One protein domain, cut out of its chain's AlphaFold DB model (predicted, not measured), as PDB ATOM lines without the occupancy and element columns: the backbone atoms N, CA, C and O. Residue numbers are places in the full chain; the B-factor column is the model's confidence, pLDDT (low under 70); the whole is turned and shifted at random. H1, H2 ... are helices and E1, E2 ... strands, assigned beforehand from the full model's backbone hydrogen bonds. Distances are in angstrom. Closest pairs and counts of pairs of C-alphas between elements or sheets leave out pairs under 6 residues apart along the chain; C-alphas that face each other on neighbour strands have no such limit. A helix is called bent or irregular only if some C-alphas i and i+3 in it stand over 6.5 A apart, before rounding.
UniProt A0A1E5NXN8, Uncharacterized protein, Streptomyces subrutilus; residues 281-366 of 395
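This is residues 281 to 366 of the 395 residues of an uncharacterized protein of Streptomyces subrutilus (UniProt A0A1E5NXN8). A small three-stranded sheet, sharply bent in E3, has a long helix, H1, packing on it with residues 295 to 301, while two shorter helices, H2 and H3, are set nearly square to each other by the sheet. H1 runs on past the sheet. The printed part has 86 residues, in the order H1 E1 H2 H3 E2 E3; the antiparallel sheet runs E1 E3 E2, and the class is mixed. It is compact, with a radius of gyration of the C-alphas of 12.5 A and spans of 41 by 29 by 21 A.

Begin with the sheet: E3, residues 357 to 364, ends at C-alpha 364, (44.403, -36.476, -41.755); E2, residues 343 to 349, is 15.1 A long; E1 is residues 307 to 309. Find C-alpha 281 at (32.021, -28.214, -64.230); from there H1 runs 30.4 A to residue 301. H2 is residues 310 to 320, 15.4 A; H3 is residues 328 to 337, 14.1 A.

E3 bends by 100 degrees at residue 361; residues 357 to 362 pair with E2, its hairpin partner (N 346 to O 360, 2.8 A), and 362 to 364 with E1 (N 363 to O 308, 2.9 A). E1, H2 H3 and E2 form a split strand-helix-strand unit, two strands of one sheet with helices between them along the chain and E3 between them in the sheet; its crossover is right-handed. H1 is on one face of the sheet, making two layers; its closest C-alphas to E1 are Leu 299 and Val 308, 5.2 A. With residues 295 to 298 alone H1 touches H2 (C-alphas of Ser 298 and Leu 313, 6.8 A), opposite ways at a steep tilt of 69.8 degrees, only just short of about perpendicular. H2 stands up from the sheet, and touches H3 about perpendicular, at 87 degrees (C-alphas of Leu 314 and Met 328, 6.8 A). H3 only grazes the sheet, with residues 328 to 335. In H1, H2 and H3 every O i to N i+4 pair is within hydrogen-bond range.

The C-alphas of Glu 281 and Glu 354 are the two farthest apart, 41.9 A. The printed part has no cut, and no link is long. Mean pLDDT of the printed part is 83.9; look for values under 70 at residues 282, 321 to 324 and 353 of this model.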
ATOM      1  N   GLU A 281      32.102 -27.075 -65.149       70.94
ATOM      2  CA  GLU A 281      32.021 -28.214 -64.230       70.94
ATOM      3  C   GLU A 281      33.302 -29.063 -64.270       70.94
ATOM      4  O   GLU A 281      33.871 -29.371 -63.223       70.94
ATOM      5  N   GLU A 282      33.839 -29.343 -65.460       69.88
ATOM      6  CA  GLU A 282      35.104 -30.076 -65.624       69.88
ATOM      7  C   GLU A 282      36.297 -29.332 -65.016       69.88
ATOM      8  O   GLU A 282      37.183 -29.945 -64.417       69.88
ATOM      9  N   ARG A 283      36.333 -27.998 -65.127       71.88
ATOM     10  CA  ARG A 283      37.389 -27.188 -64.499       71.88
ATOM     11  C   ARG A 283      37.320 -27.258 -62.979       71.88
ATOM     12  O   ARG A 283      38.366 -27.328 -62.332       71.88
ATOM     13  N   ALA A 284      36.114 -27.250 -62.413       71.06
ATOM     14  CA  ALA A 284      35.915 -27.379 -60.975       71.06
ATOM     15  C   ALA A 284      36.340 -28.769 -60.470       71.06
ATOM     16  O   ALA A 284      37.019 -28.864 -59.444       71.06
ATOM     17  N   GLU A 285      36.022 -29.836 -61.209       70.44
ATOM     18  CA  GLU A 285      36.468 -31.196 -60.882       70.44
ATOM     19  C   GLU A 285      37.999 -31.329 -60.974       70.44
ATOM     20  O   GLU A 285      38.626 -31.814 -60.030       70.44
ATOM     21  N   GLN A 286      38.631 -30.822 -62.039       74.62
ATOM     22  CA  GLN A 286      40.095 -30.823 -62.163       74.62
ATOM     23  C   GLN A 286      40.782 -30.022 -61.056       74.62
ATOM     24  O   GLN A 286      41.788 -30.474 -60.507       74.62
ATOM     25  N   ALA A 287      40.249 -28.849 -60.703       73.88
ATOM     26  CA  ALA A 287      40.771 -28.054 -59.597       73.88
ATOM     27  C   ALA A 287      40.682 -28.828 -58.277       73.88
ATOM     28  O   ALA A 287      41.645 -28.864 -57.516       73.88
ATOM     29  N   ARG A 288      39.564 -29.521 -58.041       74.69
ATOM     30  CA  ARG A 288      39.370 -30.346 -56.850       74.69
ATOM     31  C   ARG A 288      40.374 -31.502 -56.779       74.69
ATOM     32  O   ARG A 288      40.973 -31.713 -55.726       74.69
ATOM     33  N   ILE A 289      40.597 -32.216 -57.885       78.56
ATOM     34  CA  ILE A 289      41.591 -33.303 -57.964       78.56
ATOM     35  C   ILE A 289      42.992 -32.770 -57.662       78.56
ATOM     36  O   ILE A 289      43.681 -33.334 -56.813       78.56
ATOM     37  N   ARG A 290      43.383 -31.649 -58.283       81.94
ATOM     38  CA  ARG A 290      44.681 -31.009 -58.026       81.94
ATOM     39  C   ARG A 290      44.857 -30.664 -56.552       81.94
ATOM     40  O   ARG A 290      45.906 -30.965 -55.993       81.94
ATOM     41  N   THR A 291      43.832 -30.109 -55.903       85.75
ATOM     42  CA  THR A 291      43.880 -29.811 -54.464       85.75
ATOM     43  C   THR A 291      44.088 -31.075 -53.633       85.75
ATOM     44  O   THR A 291      44.939 -31.097 -52.747       85.75
ATOM     45  N   TYR A 292      43.361 -32.155 -53.925       84.50
ATOM     46  CA  TYR A 292      43.525 -33.420 -53.207       84.50
ATOM     47  C   TYR A 292      44.913 -34.047 -53.411       84.50
ATOM     48  O   TYR A 292      45.518 -34.535 -52.453       84.50
ATOM     49  N   GLU A 293      45.426 -34.052 -54.642       85.94
ATOM     50  CA  GLU A 293      46.759 -34.571 -54.960       85.94
ATOM     51  C   GLU A 293      47.856 -33.757 -54.283       85.94
ATOM     52  O   GLU A 293      48.776 -34.334 -53.697       85.94
ATOM     53  N   TRP A 294      47.713 -32.433 -54.289       89.75
ATOM     54  CA  TRP A 294      48.599 -31.526 -53.577       89.75
ATOM     55  C   TRP A 294      48.621 -31.837 -52.073       89.75
ATOM     56  O   TRP A 294      49.687 -32.140 -51.537       89.75
ATOM     57  N   VAL A 295      47.464 -31.917 -51.401       88.62
ATOM     58  CA  VAL A 295      47.418 -32.256 -49.963       88.62
ATOM     59  C   VAL A 295      48.039 -33.633 -49.683       88.62
ATOM     60  O   VAL A 295      48.776 -33.797 -48.704       88.62
ATOM     61  N   ARG A 296      47.823 -34.632 -50.552       87.75
ATOM     62  CA  ARG A 296      48.482 -35.949 -50.434       87.75
ATOM     63  C   ARG A 296      49.999 -35.868 -50.584       87.75
ATOM     64  O   ARG A 296      50.717 -36.592 -49.889       87.75
ATOM     65  N   ALA A 297      50.502 -35.029 -51.484       87.19
ATOM     66  CA  ALA A 297      51.933 -34.805 -51.635       87.19
ATOM     67  C   ALA A 297      52.515 -34.121 -50.386       87.19
ATOM     68  O   ALA A 297      53.557 -34.548 -49.875       87.19
ATOM     69  N   SER A 298      51.811 -33.137 -49.820       88.00
ATOM     70  CA  SER A 298      52.226 -32.450 -48.592       88.00
ATOM     71  C   SER A 298      52.217 -33.376 -47.367       88.00
ATOM     72  O   SER A 298      53.121 -33.294 -46.531       88.00
ATOM     73  N   LEU A 299      51.271 -34.322 -47.278       87.88
ATOM     74  CA  LEU A 299      51.257 -35.363 -46.239       87.88
ATOM     75  C   LEU A 299      52.542 -36.199 -46.228       87.88
ATOM     76  O   LEU A 299      53.060 -36.506 -45.155       87.88
ATOM     77  N   LYS A 300      53.062 -36.554 -47.408       87.12
ATOM     78  CA  LYS A 300      54.281 -37.364 -47.554       87.12
ATOM     79  C   LYS A 300      55.562 -36.571 -47.315       87.12
ATOM     80  O   LYS A 300      56.526 -37.122 -46.798       87.12
ATOM     81  N   THR A 301      55.592 -35.310 -47.738       84.94
ATOM     82  CA  THR A 301      56.823 -34.502 -47.760       84.94
ATOM     83  C   THR A 301      57.029 -33.667 -46.500       84.94
ATOM     84  O   THR A 301      58.169 -33.474 -46.083       84.94
ATOM     85  N   ARG A 302      55.949 -33.157 -45.897       83.31
ATOM     86  CA  ARG A 302      55.989 -32.263 -44.722       83.31
ATOM     87  C   ARG A 302      55.280 -32.830 -43.504       83.31
ATOM     88  O   ARG A 302      55.587 -32.432 -42.385       83.31
ATOM     89  N   GLY A 303      54.319 -33.718 -43.726       83.38
ATOM     90  CA  GLY A 303      53.676 -34.485 -42.674       83.38
ATOM     91  C   GLY A 303      54.510 -35.683 -42.223       83.38
ATOM     92  O   GLY A 303      55.685 -35.832 -42.547       83.38
ATOM     93  N   ASN A 304      53.868 -36.573 -41.473       84.69
ATOM     94  CA  ASN A 304      54.403 -37.896 -41.123       84.69
ATOM     95  C   ASN A 304      53.897 -39.008 -42.068       84.69
ATOM     96  O   ASN A 304      53.944 -40.180 -41.708       84.69
ATOM     97  N   GLY A 305      53.343 -38.655 -43.233       85.00
ATOM     98  CA  GLY A 305      52.665 -39.578 -44.153       85.00
ATOM     99  C   GLY A 305      51.200 -39.870 -43.805       85.00
ATOM    100  O   GLY A 305      50.447 -40.307 -44.678       85.00
ATOM    101  N   THR A 306      50.781 -39.587 -42.571       87.75
ATOM    102  CA  THR A 306      49.416 -39.818 -42.072       87.75
ATOM    103  C   THR A 306      48.663 -38.510 -41.846       87.75
ATOM    104  O   THR A 306      47.456 -38.445 -42.029       87.75
ATOM    105  N   ALA A 307      49.370 -37.450 -41.474       90.19
ATOM    106  CA  ALA A 307      48.795 -36.185 -41.066       90.19
ATOM    107  C   ALA A 307      49.722 -35.011 -41.407       90.19
ATOM    108  O   ALA A 307      50.949 -35.131 -41.333       90.19
ATOM    109  N   VAL A 308      49.132 -33.865 -41.750       92.75
ATOM    110  CA  VAL A 308      49.848 -32.616 -42.042       92.75
ATOM    111  C   VAL A 308      49.134 -31.445 -41.384       92.75
ATOM    112  O   VAL A 308      47.908 -31.361 -41.397       92.75
ATOM    113  N   HIS A 309      49.899 -30.531 -40.792       94.56
ATOM    114  CA  HIS A 309      49.326 -29.324 -40.201       94.56
ATOM    115  C   HIS A 309      48.909 -28.330 -41.273       94.56
ATOM    116  O   HIS A 309      49.620 -28.126 -42.257       94.56
ATOM    117  N   LEU A 310      47.829 -27.600 -41.005       93.44
ATOM    118  CA  LEU A 310      47.333 -26.534 -41.872       93.44
ATOM    119  C   LEU A 310      48.398 -25.445 -42.098       93.44
ATOM    120  O   LEU A 310      48.506 -24.880 -43.180       93.44
ATOM    121  N   ARG A 311      49.263 -25.208 -41.102       91.62
ATOM    122  CA  ARG A 311      50.399 -24.284 -41.229       91.62
ATOM    123  C   ARG A 311      51.434 -24.753 -42.254       91.62
ATOM    124  O   ARG A 311      51.993 -23.921 -42.957       91.62
ATOM    125  N   GLU A 312      51.698 -26.054 -42.345       92.44
ATOM    126  CA  GLU A 312      52.666 -26.589 -43.314       92.44
ATOM    127  C   GLU A 312      52.137 -26.506 -44.743       92.44
ATOM    128  O   GLU A 312      52.913 -26.217 -45.657       92.44
ATOM    129  N   LEU A 313      50.824 -26.709 -44.903       90.81
ATOM    130  CA  LEU A 313      50.101 -26.482 -46.151       90.81
ATOM    131  C   LEU A 313      50.160 -25.004 -46.547       90.81
ATOM    132  O   LEU A 313      50.510 -24.693 -47.681       90.81
ATOM    133  N   LEU A 314      49.938 -24.080 -45.607       91.38
ATOM    134  CA  LEU A 314      50.035 -22.647 -45.889       91.38
ATOM    135  C   LEU A 314      51.436 -22.239 -46.359       91.38
ATOM    136  O   LEU A 314      51.574 -21.524 -47.346       91.38
ATOM    137  N   ILE A 315      52.482 -22.728 -45.684       89.50
ATOM    138  CA  ILE A 315      53.873 -22.478 -46.093       89.50
ATOM    139  C   ILE A 315      54.134 -23.032 -47.503       89.50
ATOM    140  O   ILE A 315      55.038 -22.565 -48.189       89.50
ATOM    141  N   ASP A 316      53.417 -24.075 -47.925       87.50
ATOM    142  CA  ASP A 316      53.545 -24.662 -49.259       87.50
ATOM    143  C   ASP A 316      52.895 -23.780 -50.320       87.50
ATOM    144  O   ASP A 316      53.582 -23.354 -51.243       87.50
ATOM    145  N   VAL A 317      51.638 -23.383 -50.101       86.31
ATOM    146  CA  VAL A 317      50.906 -22.452 -50.977       86.31
ATOM    147  C   VAL A 317      51.673 -21.142 -51.150       86.31
ATOM    148  O   VAL A 317      51.850 -20.658 -52.265       86.31
ATOM    149  N   GLN A 318      52.209 -20.588 -50.060       86.06
ATOM    150  CA  GLN A 318      52.992 -19.352 -50.110       86.06
ATOM    151  C   GLN A 318      54.291 -19.500 -50.918       86.06
ATOM    152  O   GLN A 318      54.756 -18.524 -51.505       86.06
ATOM    153  N   LYS A 319      54.882 -20.702 -50.967       83.06
ATOM    154  CA  LYS A 319      56.090 -20.978 -51.761       83.06
ATOM    155  C   LYS A 319      55.782 -21.248 -53.230       83.06
ATOM    156  O   LYS A 319      56.557 -20.801 -54.068       83.06
ATOM    157  N   GLU A 320      54.720 -21.992 -53.528       76.00
ATOM    158  CA  GLU A 320      54.373 -22.380 -54.900       76.00
ATOM    159  C   GLU A 320      53.688 -21.248 -55.666       76.00
ATOM    160  O   GLU A 320      54.042 -20.981 -56.811       76.00
ATOM    161  N   GLU A 321      52.752 -20.535 -55.034       68.81
ATOM    162  CA  GLU A 321      51.979 -19.490 -55.713       68.81
ATOM    163  C   GLU A 321      52.574 -18.086 -55.541       68.81
ATOM    164  O   GLU A 321      52.078 -17.129 -56.134       68.81
ATOM    165  N   GLY A 322      53.600 -17.921 -54.695       62.94
ATOM    166  CA  GLY A 322      54.152 -16.604 -54.347       62.94
ATOM    167  C   GLY A 322      53.122 -15.658 -53.710       62.94
ATOM    168  O   GLY A 322      53.338 -14.448 -53.643       62.94
ATOM    169  N   ARG A 323      51.978 -16.190 -53.262       61.56
ATOM    170  CA  ARG A 323      50.881 -15.430 -52.663       61.56
ATOM    171  C   ARG A 323      51.136 -15.250 -51.172       61.56
ATOM    172  O   ARG A 323      50.697 -16.051 -50.355       61.56
ATOM    173  N   GLU A 324      51.794 -14.155 -50.804       61.16
ATOM    174  CA  GLU A 324      51.989 -13.769 -49.393       61.16
ATOM    175  C   GLU A 324      50.680 -13.361 -48.675       61.16
ATOM    176  O   GLU A 324      50.694 -13.105 -47.474       61.16
ATOM    177  N   GLY A 325      49.544 -13.320 -49.385       73.00
ATOM    178  CA  GLY A 325      48.257 -12.863 -48.852       73.00
ATOM    179  C   GLY A 325      47.322 -13.943 -48.307       73.00
ATOM    180  O   GLY A 325      46.379 -13.586 -47.611       73.00
ATOM    181  N   VAL A 326      47.553 -15.232 -48.594       82.69
ATOM    182  CA  VAL A 326      46.614 -16.286 -48.172       82.69
ATOM    183  C   VAL A 326      46.658 -16.432 -46.655       82.69
ATOM    184  O   VAL A 326      47.718 -16.685 -46.074       82.69
ATOM    185  N   THR A 327      45.509 -16.273 -46.003       89.88
ATOM    186  CA  THR A 327      45.396 -16.461 -44.553       89.88
ATOM    187  C   THR A 327      45.113 -17.924 -44.194       89.88
ATOM    188  O   THR A 327      44.628 -18.714 -45.001       89.88
ATOM    189  N   MET A 328      45.391 -18.314 -42.945       88.81
ATOM    190  CA  MET A 328      45.041 -19.657 -42.445       88.81
ATOM    191  C   MET A 328      43.532 -19.938 -42.532       88.81
ATOM    192  O   MET A 328      43.138 -21.079 -42.765       88.81
ATOM    193  N   ALA A 329      42.700 -18.912 -42.331       89.38
ATOM    194  CA  ALA A 329      41.247 -19.026 -42.410       89.38
ATOM    195  C   ALA A 329      40.781 -19.245 -43.855       89.38
ATOM    196  O   ALA A 329      39.960 -20.123 -44.099       89.38
ATOM    197  N   GLU A 330      41.354 -18.515 -44.814       90.19
ATOM    198  CA  GLU A 330      41.090 -18.715 -46.245       90.19
ATOM    199  C   GLU A 330      41.524 -20.099 -46.716       90.19
ATOM    200  O   GLU A 330      40.777 -20.763 -47.428       90.19
ATOM    201  N   LEU A 331      42.698 -20.566 -46.282       90.12
ATOM    202  CA  LEU A 331      43.159 -21.909 -46.616       90.12
ATOM    203  C   LEU A 331      42.212 -22.976 -46.059       90.12
ATOM    204  O   LEU A 331      41.877 -23.924 -46.764       90.12
ATOM    205  N   ARG A 332      41.758 -22.817 -44.810       91.94
ATOM    206  CA  ARG A 332      40.768 -23.716 -44.205       91.94
ATOM    207  C   ARG A 332      39.465 -23.718 -45.002       91.94
ATOM    208  O   ARG A 332      39.015 -24.786 -45.395       91.94
ATOM    209  N   ALA A 333      38.914 -22.540 -45.288       88.38
ATOM    210  CA  ALA A 333      37.683 -22.401 -46.058       88.38
ATOM    211  C   ALA A 333      37.817 -22.994 -47.470       88.38
ATOM    212  O   ALA A 333      36.904 -23.661 -47.945       88.38
ATOM    213  N   GLY A 334      38.967 -22.808 -48.125       88.44
ATOM    214  CA  GLY A 334      39.255 -23.391 -49.435       88.44
ATOM    215  C   GLY A 334      39.308 -24.919 -49.401       88.44
ATOM    216  O   GLY A 334      38.700 -25.576 -50.241       88.44
ATOM    217  N   LEU A 335      39.982 -25.501 -48.407       89.06
ATOM    218  CA  LEU A 335      40.026 -26.955 -48.221       89.06
ATOM    219  C   LEU A 335      38.629 -27.531 -47.945       89.06
ATOM    220  O   LEU A 335      38.225 -28.497 -48.594       89.06
ATOM    221  N   GLU A 336      37.868 -26.905 -47.048       88.12
ATOM    222  CA  GLU A 336      36.506 -27.324 -46.705       88.12
ATOM    223  C   GLU A 336      35.546 -27.184 -47.903       88.12
ATOM    224  O   GLU A 336      34.751 -28.090 -48.152       88.12
ATOM    225  N   ALA A 337      35.678 -26.131 -48.720       84.56
ATOM    226  CA  ALA A 337      34.909 -25.957 -49.958       84.56
ATOM    227  C   ALA A 337      35.173 -27.071 -50.986       84.56
ATOM    228  O   ALA A 337      34.284 -27.447 -51.751       84.56
ATOM    229  N   HIS A 338      36.378 -27.645 -50.984       80.94
ATOM    230  CA  HIS A 338      36.720 -28.814 -51.796       80.94
ATOM    231  C   HIS A 338      36.348 -30.151 -51.132       80.94
ATOM    232  O   HIS A 338      36.578 -31.208 -51.729       80.94
ATOM    233  N   GLY A 339      35.734 -30.134 -49.946       81.00
ATOM    234  CA  GLY A 339      35.349 -31.323 -49.188       81.00
ATOM    235  C   GLY A 339      36.535 -32.030 -48.531       81.00
ATOM    236  O   GLY A 339      36.547 -33.257 -48.475       81.00
ATOM    237  N   ILE A 340      37.558 -31.280 -48.112       85.44
ATOM    238  CA  ILE A 340      38.673 -31.767 -47.293       85.44
ATOM    239  C   ILE A 340      38.437 -31.298 -45.859       85.44
ATOM    240  O   ILE A 340      38.503 -30.103 -45.570       85.44
ATOM    241  N   THR A 341      38.182 -32.238 -44.955       88.62
ATOM    242  CA  THR A 341      37.915 -31.920 -43.549       88.62
ATOM    243  C   THR A 341      39.195 -31.491 -42.834       88.62
ATOM    244  O   THR A 341      40.200 -32.205 -42.841       88.62
ATOM    245  N   VAL A 342      39.151 -30.333 -42.169       91.62
ATOM    246  CA  VAL A 342      40.234 -29.845 -41.305       91.62
ATOM    247  C   VAL A 342      39.880 -30.139 -39.849       91.62
ATOM    248  O   VAL A 342      38.928 -29.589 -39.301       91.62
ATOM    249  N   LYS A 343      40.669 -30.998 -39.203       91.44
ATOM    250  CA  LYS A 343      40.533 -31.337 -37.781       91.44
ATOM    251  C   LYS A 343      41.339 -30.356 -36.937       91.44
ATOM    252  O   LYS A 343      42.480 -30.054 -37.273       91.44
ATOM    253  N   ASP A 344      40.794 -29.907 -35.806       90.06
ATOM    254  CA  ASP A 344      41.457 -28.915 -34.941       90.06
ATOM    255  C   ASP A 344      42.653 -29.483 -34.159       90.06
ATOM    256  O   ASP A 344      43.565 -28.745 -33.777       90.06
ATOM    257  N   GLN A 345      42.677 -30.800 -33.936       89.44
ATOM    258  CA  GLN A 345      43.759 -31.491 -33.237       89.44
ATOM    259  C   GLN A 345      44.266 -32.680 -34.042       89.44
ATOM    260  O   GLN A 345      43.818 -33.812 -33.891       89.44
ATOM    261  N   VAL A 346      45.258 -32.417 -34.882       88.81
ATOM    262  CA  VAL A 346      45.975 -33.425 -35.655       88.81
ATOM    263  C   VAL A 346      47.398 -33.530 -35.134       88.81
ATOM    264  O   VAL A 346      48.055 -32.513 -34.934       88.81
ATOM    265  N   LYS A 347      47.890 -34.753 -34.907       89.31
ATOM    266  CA  LYS A 347      49.267 -34.997 -34.459       89.31
ATOM    267  C   LYS A 347      50.199 -35.173 -35.660       89.31
ATOM    268  O   LYS A 347      50.259 -36.245 -36.255       89.31
ATOM    269  N   ALA A 348      50.958 -34.129 -35.982       88.25
ATOM    270  CA  ALA A 348      51.913 -34.117 -37.095       88.25
ATOM    271  C   ALA A 348      53.212 -33.370 -36.718       88.25
ATOM    272  O   ALA A 348      53.225 -32.629 -35.724       88.25
ATOM    273  N   PRO A 349      54.324 -33.574 -37.449       83.06
ATOM    274  CA  PRO A 349      55.546 -32.786 -37.284       83.06
ATOM    275  C   PRO A 349      55.297 -31.311 -37.626       83.06
ATOM    276  O   PRO A 349      54.618 -31.004 -38.602       83.06
ATOM    277  N   ALA A 350      55.827 -30.396 -36.811       81.38
ATOM    278  CA  ALA A 350      55.687 -28.953 -37.011       81.38
ATOM    279  C   ALA A 350      57.029 -28.300 -37.388       81.38
ATOM    280  O   ALA A 350      58.042 -28.511 -36.716       81.38
ATOM    281  N   SER A 351      57.033 -27.457 -38.427       75.81
ATOM    282  CA  SER A 351      58.238 -26.753 -38.899       75.81
ATOM    283  C   SER A 351      58.801 -25.752 -37.892       75.81
ATOM    284  O   SER A 351      59.998 -25.482 -37.901       75.81
ATOM    285  N   ASP A 352      57.967 -25.220 -36.996       74.25
ATOM    286  CA  ASP A 352      58.360 -24.176 -36.048       74.25
ATOM    287  C   ASP A 352      59.169 -24.678 -34.844       74.25
ATOM    288  O   ASP A 352      59.688 -23.867 -34.080       74.25
ATOM    289  N   LYS A 353      59.288 -25.998 -34.667       69.62
ATOM    290  CA  LYS A 353      60.080 -26.624 -33.599       69.62
ATOM    291  C   LYS A 353      60.862 -27.833 -34.100       69.62
ATOM    292  O   LYS A 353      60.718 -28.925 -33.559       69.62
ATOM    293  N   GLU A 354      61.644 -27.636 -35.158       70.81
ATOM    294  CA  GLU A 354      62.601 -28.640 -35.655       70.81
ATOM    295  C   GLU A 354      61.965 -30.009 -35.989       70.81
ATOM    296  O   GLU A 354      62.624 -31.042 -35.926       70.81
ATOM    297  N   GLY A 355      60.675 -30.043 -36.350       70.50
ATOM    298  CA  GLY A 355      59.967 -31.284 -36.678       70.50
ATOM    299  C   GLY A 355      59.349 -32.019 -35.485       70.50
ATOM    300  O   GLY A 355      58.832 -33.122 -35.659       70.50
ATOM    301  N   ALA A 356      59.335 -31.431 -34.283       79.56
ATOM    302  CA  ALA A 356      58.640 -32.016 -33.137       79.56
ATOM    303  C   ALA A 356      57.138 -32.213 -33.426       79.56
ATOM    304  O   ALA A 356      56.469 -31.336 -33.984       79.56
ATOM    305  N   THR A 357      56.592 -33.362 -33.016       84.00
ATOM    306  CA  THR A 357      55.165 -33.662 -33.202       84.00
ATOM    307  C   THR A 357      54.304 -32.893 -32.201       84.00
ATOM    308  O   THR A 357      54.619 -32.825 -31.011       84.00
ATOM    309  N   ARG A 358      53.216 -32.280 -32.676       85.06
ATOM    310  CA  ARG A 358      52.262 -31.515 -31.853       85.06
ATOM    311  C   ARG A 358      50.844 -31.711 -32.356       85.06
ATOM    312  O   ARG A 358      50.670 -32.018 -33.528       85.06
ATOM    313  N   ASN A 359      49.872 -31.463 -31.481       88.88
ATOM    314  CA  ASN A 359      48.461 -31.388 -31.842       88.88
ATOM    315  C   ASN A 359      48.146 -29.962 -32.291       88.88
ATOM    316  O   ASN A 359      48.303 -29.026 -31.505       88.88
ATOM    317  N   ARG A 360      47.772 -29.787 -33.558       88.88
ATOM    318  CA  ARG A 360      47.345 -28.500 -34.128       88.88
ATOM    319  C   ARG A 360      46.320 -28.736 -35.240       88.88
ATOM    320  O   ARG A 360      46.182 -29.881 -35.672       88.88
ATOM    321  N   PRO A 361      45.659 -27.680 -35.738       92.19
ATOM    322  CA  PRO A 361      44.755 -27.820 -36.864       92.19
ATOM    323  C   PRO A 361      45.470 -28.367 -38.099       92.19
ATOM    324  O   PRO A 361      46.551 -27.886 -38.464       92.19
ATOM    325  N   GLY A 362      44.874 -29.361 -38.746       92.88
ATOM    326  CA  GLY A 362      45.480 -30.064 -39.867       92.88
ATOM    327  C   GLY A 362      44.527 -31.013 -40.578       92.88
ATOM    328  O   GLY A 362      43.347 -31.103 -40.250       92.88
ATOM    329  N   VAL A 363      45.068 -31.726 -41.556       92.31
ATOM    330  CA  VAL A 363      44.343 -32.707 -42.367       92.31
ATOM    331  C   VAL A 363      44.914 -34.092 -42.088       92.31
ATOM    332  O   VAL A 363      46.139 -34.269 -42.069       92.31
ATOM    333  N   HIS A 364      44.034 -35.067 -41.862       92.38
ATOM    334  CA  HIS A 364      44.403 -36.476 -41.755       92.38
ATOM    335  C   HIS A 364      44.246 -37.169 -43.108       92.38
ATOM    336  O   HIS A 364      43.384 -36.820 -43.909       92.38
ATOM    337  N   ARG A 365      45.056 -38.197 -43.355       87.81
ATOM    338  CA  ARG A 365      44.995 -39.008 -44.574       87.81
ATOM    339  C   ARG A 365      43.641 -39.690 -44.751       87.81
ATOM    340  O   ARG A 365      43.189 -39.811 -45.880       87.81
ATOM    341  N   ASP A 366      43.025 -40.112 -43.653       84.62
ATOM    342  CA  ASP A 366      41.735 -40.818 -43.672       84.62
ATOM    343  C   ASP A 366      40.565 -39.894 -44.035       84.62
ATOM    344  O   ASP A 366      39.541 -40.362 -44.515       84.62
TER     345      ASP A 366